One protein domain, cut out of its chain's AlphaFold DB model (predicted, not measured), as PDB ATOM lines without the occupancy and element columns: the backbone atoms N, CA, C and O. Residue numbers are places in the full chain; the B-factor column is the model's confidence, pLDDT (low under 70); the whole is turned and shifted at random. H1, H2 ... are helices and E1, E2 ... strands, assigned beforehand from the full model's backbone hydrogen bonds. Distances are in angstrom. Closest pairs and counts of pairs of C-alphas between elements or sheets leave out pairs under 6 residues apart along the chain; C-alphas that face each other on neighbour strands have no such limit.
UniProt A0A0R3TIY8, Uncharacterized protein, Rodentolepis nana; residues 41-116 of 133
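What this domain is: This is residues 41 to 116 of the 133 residues of an uncharacterized protein of Rodentolepis nana (UniProt A0A0R3TIY8). The domain has little regular structure: a long two-stranded ribbon, E3 and E4, with a small hairpin, E1 and E2, set off near one end, where loops and the short helix H1 extend the length. The 76 printed residues include E1, E2, E3, H1 and E4, in that order; the class is mostly strand, with 26 residues in named elements and both sheets antiparallel. The whole is loose, with a radius of gyration of the C-alphas of 14.4 A, and spans 47 by 25 by 19 A.

How they stand to each other: E3, residues 75 to 81, and E4, residues 104 to 110, are antiparallel neighbours at 159 degrees; N 78 and O 107, 3.0 A apart, are within hydrogen-bond range. E1, residues 45 to 48, and E2, residues 51 to 54, form an antiparallel hairpin at 149 degrees, with N 51 and O 48 within range at 2.8 A. Both its strands are apart from E3, E4 and H1, residues 85 to 88. H1 is too short for an O i to N i+4 pair; its one O i to N i+3 pair is within range.

Where its parts are: E3 begins at C-alpha 75 (146.762, 163.278, 145.582) and measures 20.1 A. E4 measures 20.0 A and ends at C-alpha 110 (149.655, 160.468, 143.366).

The domain as a whole: The printed part has no cut. The links E2 to E3 and H1 to E4 are long. Residues 41 to 52 and 94 to 96 have pLDDT under 70.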
ATOM      1  N   LEU A  41     159.089 170.249 142.145       55.09
ATOM      2  CA  LEU A  41     160.538 170.273 142.319       55.09
ATOM      3  C   LEU A  41     161.191 169.578 141.115       55.09
ATOM      4  O   LEU A  41     161.020 168.375 140.936       55.09
ATOM      5  N   ASP A  42     161.932 170.320 140.290       48.66
ATOM      6  CA  ASP A  42     162.747 169.756 139.205       48.66
ATOM      7  C   ASP A  42     164.213 170.117 139.438       48.66
ATOM      8  O   ASP A  42     164.540 171.290 139.613       48.66
ATOM      9  N   ARG A  43     165.097 169.109 139.469       49.56
ATOM     10  CA  ARG A  43     166.568 169.262 139.487       49.56
ATOM     11  C   ARG A  43     167.068 170.440 140.347       49.56
ATOM     12  O   ARG A  43     167.805 171.290 139.858       49.56
ATOM     13  N   SER A  44     166.685 170.481 141.629       54.31
ATOM     14  CA  SER A  44     167.047 171.511 142.634       54.31
ATOM     15  C   SER A  44     166.425 172.913 142.485       54.31
ATOM     16  O   SER A  44     166.854 173.842 143.166       54.31
ATOM     17  N   ALA A  45     165.390 173.085 141.661       54.16
ATOM     18  CA  ALA A  45     164.618 174.322 141.563       54.16
ATOM     19  C   ALA A  45     163.134 174.085 141.879       54.16
ATOM     20  O   ALA A  45     162.556 173.065 141.493       54.16
ATOM     21  N   LEU A  46     162.509 175.046 142.566       62.97
ATOM     22  CA  LEU A  46     161.055 175.090 142.734       62.97
ATOM     23  C   LEU A  46     160.446 175.958 141.633       62.97
ATOM     24  O   LEU A  46     160.868 177.100 141.427       62.97
ATOM     25  N   LEU A  47     159.441 175.424 140.941       55.72
ATOM     26  CA  LEU A  47     158.678 176.143 139.924       55.72
ATOM     27  C   LEU A  47     157.323 176.580 140.487       55.72
ATOM     28  O   LEU A  47     156.494 175.746 140.836       55.72
ATOM     29  N   PHE A  48     157.077 177.893 140.513       58.53
ATOM     30  CA  PHE A  48     155.764 178.469 140.827       58.53
ATOM     31  C   PHE A  48     155.303 179.369 139.683       58.53
ATOM     32  O   PHE A  48     155.981 180.339 139.354       58.53
ATOM     33  N   ARG A  49     154.152 179.073 139.057       56.00
ATOM     34  CA  ARG A  49     153.551 179.892 137.978       56.00
ATOM     35  C   ARG A  49     154.572 180.396 136.928       56.00
ATOM     36  O   ARG A  49     154.515 181.552 136.515       56.00
ATOM     37  N   ARG A  50     155.499 179.526 136.491       54.88
ATOM     38  CA  ARG A  50     156.607 179.804 135.536       54.88
ATOM     39  C   ARG A  50     157.795 180.624 136.074       54.88
ATOM     40  O   ARG A  50     158.684 180.961 135.298       54.88
ATOM     41  N   LYS A  51     157.848 180.935 137.369       61.16
ATOM     42  CA  LYS A  51     159.019 181.533 138.027       61.16
ATOM     43  C   LYS A  51     159.885 180.430 138.639       61.16
ATOM     44  O   LYS A  51     159.366 179.546 139.318       61.16
ATOM     45  N   LEU A  52     161.186 180.493 138.360       66.75
ATOM     46  CA  LEU A  52     162.207 179.603 138.907       66.75
ATOM     47  C   LEU A  52     162.735 180.190 140.215       66.75
ATOM     48  O   LEU A  52     163.184 181.337 140.236       66.75
ATOM     49  N   PHE A  53     162.713 179.394 141.278       70.94
ATOM     50  CA  PHE A  53     163.332 179.729 142.554       70.94
ATOM     51  C   PHE A  53     164.463 178.750 142.843       70.94
ATOM     52  O   PHE A  53     164.319 177.540 142.647       70.94
ATOM     53  N   LEU A  54     165.585 179.282 143.326       73.25
ATOM     54  CA  LEU A  54     166.671 178.462 143.843       73.25
ATOM     55  C   LEU A  54     166.219 177.814 145.141       73.25
ATOM     56  O   LEU A  54     165.882 178.495 146.108       73.25
ATOM     57  N   TYR A  55     166.211 176.490 145.141       77.44
ATOM     58  CA  TYR A  55     165.828 175.713 146.298       77.44
ATOM     59  C   TYR A  55     167.074 175.246 147.042       77.44
ATOM     60  O   TYR A  55     167.994 174.675 146.463       77.44
ATOM     61  N   ARG A  56     167.075 175.486 148.352       83.69
ATOM     62  CA  ARG A  56     168.127 175.063 149.273       83.69
ATOM     63  C   ARG A  56     167.493 174.232 150.367       83.69
ATOM     64  O   ARG A  56     166.631 174.718 151.097       83.69
ATOM     65  N   SER A  57     167.840 172.950 150.427       86.50
ATOM     66  CA  SER A  57     167.158 172.026 151.333       86.50
ATOM     67  C   SER A  57     167.466 172.312 152.795       86.50
ATOM     68  O   SER A  57     166.609 172.108 153.644       86.50
ATOM     69  N   GLU A  58     168.668 172.798 153.064       90.50
ATOM     70  CA  GLU A  58     169.213 173.110 154.378       90.50
ATOM     71  C   GLU A  58     168.510 174.272 155.094       90.50
ATOM     72  O   GLU A  58     168.657 174.406 156.304       90.50
ATOM     73  N   LEU A  59     167.739 175.097 154.375       90.31
ATOM     74  CA  LEU A  59     166.990 176.218 154.959       90.31
ATOM     75  C   LEU A  59     165.627 175.804 155.529       90.31
ATOM     76  O   LEU A  59     164.960 176.600 156.184       90.31
ATOM     77  N   TYR A  60     165.198 174.572 155.267       91.94
ATOM     78  CA  TYR A  60     163.881 174.074 155.637       91.94
ATOM     79  C   TYR A  60     163.988 172.908 156.611       91.94
ATOM     80  O   TYR A  60     164.971 172.167 156.632       91.94
ATOM     81  N   SER A  61     162.927 172.721 157.389       94.94
ATOM     82  CA  SER A  61     162.762 171.575 158.269       94.94
ATOM     83  C   SER A  61     162.818 170.251 157.499       94.94
ATOM     84  O   SER A  61     162.617 170.217 156.276       94.94
ATOM     85  N   PRO A  62     162.997 169.121 158.206       95.50
ATOM     86  CA  PRO A  62     162.663 167.823 157.646       95.50
ATOM     87  C   PRO A  62     161.238 167.826 157.079       95.50
ATOM     88  O   PRO A  62     160.365 168.564 157.550       95.50
ATOM     89  N   TRP A  63     161.020 167.003 156.057       94.31
ATOM     90  CA  TRP A  63     159.688 166.768 155.515       94.31
ATOM     91  C   TRP A  63     158.771 166.179 156.581       94.31
ATOM     92  O   TRP A  63     159.192 165.315 157.350       94.31
ATOM     93  N   THR A  64     157.512 166.608 156.586       95.12
ATOM     94  CA  THR A  64     156.473 165.871 157.299       95.12
ATOM     95  C   THR A  64     156.256 164.505 156.659       95.12
ATOM     96  O   THR A  64     156.596 164.270 155.492       95.12
ATOM     97  N   GLU A  65     155.602 163.626 157.410       96.31
ATOM     98  CA  GLU A  65     154.984 162.443 156.830       96.31
ATOM     99  C   GLU A  65     153.974 162.833 155.743       96.31
ATOM    100  O   GLU A  65     153.444 163.954 155.718       96.31
ATOM    101  N   TRP A  66     153.726 161.899 154.828       92.88
ATOM    102  CA  TRP A  66     152.690 162.063 153.817       92.88
ATOM    103  C   TRP A  66     151.315 162.128 154.481       92.88
ATOM    104  O   TRP A  66     150.975 161.304 155.333       92.88
ATOM    105  N   GLY A  67     150.534 163.128 154.083       89.69
ATOM    106  CA  GLY A  67     149.152 163.278 154.504       89.69
ATOM    107  C   GLY A  67     148.253 162.174 153.951       89.69
ATOM    108  O   GLY A  67     148.653 161.340 153.140       89.69
ATOM    109  N   GLN A  68     146.995 162.187 154.387       91.00
ATOM    110  CA  GLN A  68     145.988 161.272 153.858       91.00
ATOM    111  C   GLN A  68     145.703 161.563 152.379       91.00
ATOM    112  O   GLN A  68     145.715 162.718 151.948       91.00
ATOM    113  N   CYS A  69     145.402 160.504 151.627       89.56
ATOM    114  CA  CYS A  69     144.977 160.618 150.239       89.56
ATOM    115  C   CYS A  69     143.700 161.458 150.134       89.56
ATOM    116  O   CYS A  69     142.694 161.144 150.771       89.56
ATOM    117  N   MET A  70     143.735 162.499 149.306       87.75
ATOM    118  CA  MET A  70     142.585 163.319 148.964       87.75
ATOM    119  C   MET A  70     141.763 162.606 147.878       87.75
ATOM    120  O   MET A  70     142.228 162.460 146.744       87.75
ATOM    121  N   PRO A  71     140.521 162.165 148.167       86.38
ATOM    122  CA  PRO A  71     139.756 161.345 147.224       86.38
ATOM    123  C   PRO A  71     139.384 162.067 145.926       86.38
ATOM    124  O   PRO A  71     139.176 161.427 144.897       86.38
ATOM    125  N   LYS A  72     139.267 163.399 145.976       83.81
ATOM    126  CA  LYS A  72     138.763 164.237 144.879       83.81
ATOM    127  C   LYS A  72     139.705 164.266 143.675       83.81
ATOM    128  O   LYS A  72     139.250 164.241 142.534       83.81
ATOM    129  N   ASP A  73     140.995 164.357 143.936       83.62
ATOM    130  CA  ASP A  73     142.066 164.546 142.959       83.62
ATOM    131  C   ASP A  73     143.111 163.422 143.006       83.62
ATOM    132  O   ASP A  73     143.993 163.367 142.150       83.62
ATOM    133  N   CYS A  74     142.948 162.463 143.923       87.25
ATOM    134  CA  CYS A  74     143.827 161.310 144.093       87.25
ATOM    135  C   CYS A  74     145.276 161.721 144.381       87.25
ATOM    136  O   CYS A  74     146.224 161.112 143.873       87.25
ATOM    137  N   THR A  75     145.450 162.773 145.181       87.81
ATOM    138  CA  THR A  75     146.762 163.278 145.582       87.81
ATOM    139  C   THR A  75     146.964 163.159 147.085       87.81
ATOM    140  O   THR A  75     146.024 163.187 147.875       87.81
ATOM    141  N   GLU A  76     148.214 163.013 147.492       89.00
ATOM    142  CA  GLU A  76     148.632 163.198 148.874       89.00
ATOM    143  C   GLU A  76     149.742 164.238 148.915       89.00
ATOM    144  O   GLU A  76     150.522 164.392 147.968       89.00
ATOM    145  N   LEU A  77     149.776 164.980 150.019       89.50
ATOM    146  CA  LEU A  77     150.662 166.116 150.198       89.50
ATOM    147  C   LEU A  77     151.563 165.878 151.400       89.50
ATOM    148  O   LEU A  77     151.133 165.328 152.415       89.50
ATOM    149  N   ARG A  78     152.790 166.368 151.312       91.25
ATOM    150  CA  ARG A  78     153.635 166.619 152.477       91.25
ATOM    151  C   ARG A  78     154.165 168.035 152.404       91.25
ATOM    152  O   ARG A  78     154.231 168.627 151.325       91.25
ATOM    153  N   TYR A  79     154.551 168.573 153.545       91.69
ATOM    154  CA  TYR A  79     155.086 169.919 153.613       91.69
ATOM    155  C   TYR A  79     156.322 169.969 154.495       91.69
ATOM    156  O   TYR A  79     156.699 169.007 155.162       91.69
ATOM    157  N   ARG A  80     156.989 171.110 154.461       92.00
ATOM    158  CA  ARG A  80     158.039 171.485 155.401       92.00
ATOM    159  C   ARG A  80     158.059 172.997 155.525       92.00
ATOM    160  O   ARG A  80     157.637 173.688 154.595       92.00
ATOM    161  N   HIS A  81     158.537 173.486 156.658       92.94
ATOM    162  CA  HIS A  81     158.564 174.911 156.969       92.94
ATOM    163  C   HIS A  81     159.990 175.446 156.905       92.94
ATOM    164  O   HIS A  81     160.953 174.692 157.071       92.94
ATOM    165  N   CYS A  82     160.134 176.731 156.613       92.25
ATOM    166  CA  CYS A  82     161.409 177.416 156.720       92.25
ATOM    167  C   CYS A  82     161.871 177.412 158.183       92.25
ATOM    168  O   CYS A  82     161.065 177.603 159.087       92.25
ATOM    169  N   LEU A  83     163.161 177.186 158.429       94.50
ATOM    170  CA  LEU A  83     163.706 177.113 159.791       94.50
ATOM    171  C   LEU A  83     163.778 178.473 160.500       94.50
ATOM    172  O   LEU A  83     164.020 178.521 161.704       94.50
ATOM    173  N   ASN A  84     163.639 179.566 159.754       91.00
ATOM    174  CA  ASN A  84     163.695 180.931 160.253       91.00
ATOM    175  C   ASN A  84     162.681 181.815 159.516       91.00
ATOM    176  O   ASN A  84     162.132 181.433 158.483       91.00
ATOM    177  N   ASP A  85     162.515 183.044 159.993       89.38
ATOM    178  CA  ASP A  85     161.552 183.995 159.427       89.38
ATOM    179  C   ASP A  85     162.098 184.718 158.177       89.38
ATOM    180  O   ASP A  85     161.611 185.767 157.768       89.38
ATOM    181  N   SER A  86     163.124 184.154 157.519       88.00
ATOM    182  CA  SER A  86     163.775 184.771 156.348       88.00
ATOM    183  C   SER A  86     162.862 184.896 155.125       88.00
ATOM    184  O   SER A  86     163.209 185.595 154.173       88.00
ATOM    185  N   TYR A  87     161.701 184.234 155.151       84.94
ATOM    186  CA  TYR A  87     160.646 184.376 154.150       84.94
ATOM    187  C   TYR A  87     159.933 185.736 154.211       84.94
ATOM    188  O   TYR A  87     159.280 186.113 153.240       84.94
ATOM    189  N   GLU A  88     160.067 186.481 155.313       85.62
ATOM    190  CA  GLU A  88     159.529 187.841 155.451       85.62
ATOM    191  C   GLU A  88     160.475 188.906 154.875       85.62
ATOM    192  O   GLU A  88     160.075 190.043 154.613       85.62
ATOM    193  N   GLU A  89     161.741 188.552 154.650       84.19
ATOM    194  CA  GLU A  89     162.757 189.483 154.178       84.19
ATOM    195  C   GLU A  89     162.677 189.724 152.666       84.19
ATOM    196  O   GLU A  89     162.505 188.813 151.852       84.19
ATOM    197  N   TRP A  90     162.911 190.974 152.255       76.81
ATOM    198  CA  TRP A  90     162.982 191.312 150.837       76.81
ATOM    199  C   TRP A  90     164.215 190.688 150.168       76.81
ATOM    200  O   TRP A  90     165.363 191.039 150.454       76.81
ATOM    201  N   ILE A  91     163.984 189.811 149.192       74.56
ATOM    202  CA  ILE A  91     165.053 189.150 148.440       74.56
ATOM    203  C   ILE A  91     165.614 190.112 147.388       74.56
ATOM    204  O   ILE A  91     165.044 190.307 146.315       74.56
ATOM    205  N   THR A  92     166.777 190.691 147.676       72.38
ATOM    206  CA  THR A  92     167.488 191.580 146.739       72.38
ATOM    207  C   THR A  92     168.255 190.818 145.656       72.38
ATOM    208  O   THR A  92     168.448 191.338 144.558       72.38
ATOM    209  N   ASN A  93     168.691 189.582 145.933       72.75
ATOM    210  CA  ASN A  93     169.440 188.757 144.985       72.75
ATOM    211  C   ASN A  93     169.166 187.255 145.171       72.75
ATOM    212  O   ASN A  93     169.793 186.599 145.999       72.75
ATOM    213  N   LEU A  94     168.307 186.697 144.313       66.19
ATOM    214  CA  LEU A  94     167.903 185.282 144.327       66.19
ATOM    215  C   LEU A  94     169.072 184.276 144.287       66.19
ATOM    216  O   LEU A  94     168.912 183.147 144.735       66.19
ATOM    217  N   PHE A  95     170.241 184.659 143.760       69.75
ATOM    218  CA  PHE A  95     171.396 183.764 143.608       69.75
ATOM    219  C   PHE A  95     172.358 183.789 144.799       69.75
ATOM    220  O   PHE A  95     173.200 182.900 144.924       69.75
ATOM    221  N   ARG A  96     172.270 184.803 145.668       68.69
ATOM    222  CA  ARG A  96     173.222 185.014 146.772       68.69
ATOM    223  C   ARG A  96     172.586 184.990 148.158       68.69
ATOM    224  O   ARG A  96     173.329 184.999 149.133       68.69
ATOM    225  N   THR A  97     171.262 184.953 148.261       71.31
ATOM    226  CA  THR A  97     170.576 184.925 149.554       71.31
ATOM    227  C   THR A  97     170.515 183.513 150.138       71.31
ATOM    228  O   THR A  97     170.384 182.523 149.417       71.31
ATOM    229  N   ASN A  98     170.598 183.437 151.466       82.25
ATOM    230  CA  ASN A  98     170.318 182.237 152.259       82.25
ATOM    231  C   ASN A  98     168.900 182.322 152.846       82.25
ATOM    232  O   ASN A  98     168.675 181.923 153.985       82.25
ATOM    233  N   ASN A  99     167.966 182.883 152.078       85.69
ATOM    234  CA  ASN A  99     166.611 183.159 152.535       85.69
ATOM    235  C   ASN A  99     165.658 182.157 151.902       85.69
ATOM    236  O   ASN A  99     165.786 181.822 150.717       85.69
ATOM    237  N   CYS A 100     164.691 181.703 152.683       85.38
ATOM    238  CA  CYS A 100     163.572 180.947 152.165       85.38
ATOM    239  C   CYS A 100     162.716 181.855 151.277       85.38
ATOM    240  O   CYS A 100     162.287 182.909 151.729       85.38
ATOM    241  N   PRO A 101     162.413 181.472 150.029       82.88
ATOM    242  CA  PRO A 101     161.474 182.235 149.210       82.88
ATOM    243  C   PRO A 101     160.027 182.164 149.726       82.88
ATOM    244  O   PRO A 101     159.216 183.011 149.366       82.88
ATOM    245  N   PHE A 102     159.705 181.147 150.531       85.44
ATOM    246  CA  PHE A 102     158.373 180.896 151.082       85.44
ATOM    247  C   PHE A 102     158.480 180.292 152.483       85.44
ATOM    248  O   PHE A 102     159.406 179.514 152.735       85.44
ATOM    249  N   GLU A 103     157.495 180.575 153.338       89.12
ATOM    250  CA  GLU A 103     157.359 179.965 154.669       89.12
ATOM    251  C   GLU A 103     157.203 178.441 154.572       89.12
ATOM    252  O   GLU A 103     157.906 177.700 155.254       89.12
ATOM    253  N   TYR A 104     156.357 177.959 153.655       88.12
ATOM    254  CA  TYR A 104     156.122 176.531 153.430       88.12
ATOM    255  C   TYR A 104     156.481 176.108 152.013       88.12
ATOM    256  O   TYR A 104     156.226 176.819 151.039       88.12
ATOM    257  N   ILE A 105     157.008 174.890 151.895       87.56
ATOM    258  CA  ILE A 105     157.095 174.169 150.626       87.56
ATOM    259  C   ILE A 105     156.191 172.953 150.724       87.56
ATOM    260  O   ILE A 105     156.253 172.209 151.704       87.56
ATOM    261  N   VAL A 106     155.389 172.745 149.683       87.62
ATOM    262  CA  VAL A 106     154.484 171.606 149.552       87.62
ATOM    263  C   VAL A 106     154.960 170.723 148.411       87.62
ATOM    264  O   VAL A 106     155.294 171.217 147.337       87.62
ATOM    265  N   GLU A 107     154.968 169.419 148.645       85.75
ATOM    266  CA  GLU A 107     155.182 168.409 147.620       85.75
ATOM    267  C   GLU A 107     153.897 167.603 147.451       85.75
ATOM    268  O   GLU A 107     153.318 167.139 148.439       85.75
ATOM    269  N   SER A 108     153.457 167.452 146.202       85.75
ATOM    270  CA  SER A 108     152.319 166.621 145.827       85.75
ATOM    271  C   SER A 108     152.795 165.349 145.133       85.75
ATOM    272  O   SER A 108     153.767 165.344 144.373       85.75
ATOM    273  N   ARG A 109     152.092 164.245 145.381       84.69
ATOM    274  CA  ARG A 109     152.207 163.029 144.571       84.69
ATOM    275  C   ARG A 109     150.858 162.343 144.426       84.69
ATOM    276  O   ARG A 109     149.925 162.614 145.177       84.69
ATOM    277  N   ARG A 110     150.772 161.417 143.470       87.06
ATOM    278  CA  ARG A 110     149.655 160.468 143.366       87.06
ATOM    279  C   ARG A 110     149.589 159.594 144.616       87.06
ATOM    280  O   ARG A 110     150.628 159.129 145.085       87.06
ATOM    281  N   CYS A 111     148.380 159.343 145.109       87.88
ATOM    282  CA  CYS A 111     148.185 158.438 146.236       87.88
ATOM    283  C   CYS A 111     148.765 157.052 145.942       87.88
ATOM    284  O   CYS A 111     148.565 156.507 144.856       87.88
ATOM    285  N   LEU A 112     149.422 156.449 146.934       87.75
ATOM    286  CA  LEU A 112     149.921 155.075 146.798       87.75
ATOM    287  C   LEU A 112     148.781 154.051 146.724       87.75
ATOM    288  O   LEU A 112     148.895 153.039 146.037       87.75
ATOM    289  N   ASN A 113     147.681 154.315 147.434       86.00
ATOM    290  CA  ASN A 113     146.492 153.476 147.428       86.00
ATOM    291  C   ASN A 113     145.343 154.176 146.695       86.00
ATOM    292  O   ASN A 113     144.566 154.921 147.292       86.00
ATOM    293  N   GLU A 114     145.210 153.896 145.399       81.25
ATOM    294  CA  GLU A 114     144.187 154.518 144.549       81.25
ATOM    295  C   GLU A 114     142.754 154.059 144.865       81.25
ATOM    296  O   GLU A 114     141.798 154.635 144.354       81.25
ATOM    297  N   THR A 115     142.567 153.055 145.730       82.31
ATOM    298  CA  THR A 115     141.218 152.612 146.134       82.31
ATOM    299  C   THR A 115     140.466 153.666 146.948       82.31
ATOM    300  O   THR A 115     139.239 153.649 146.980       82.31
ATOM    301  N   LEU A 116     141.195 154.601 147.564       75.25
ATOM    302  CA  LEU A 116     140.647 155.747 148.294       75.25
ATOM    303  C   LEU A 116     140.272 156.912 147.372       75.25
ATOM    304  O   LEU A 116     139.668 157.885 147.819       75.25
TER     305      LEU A 116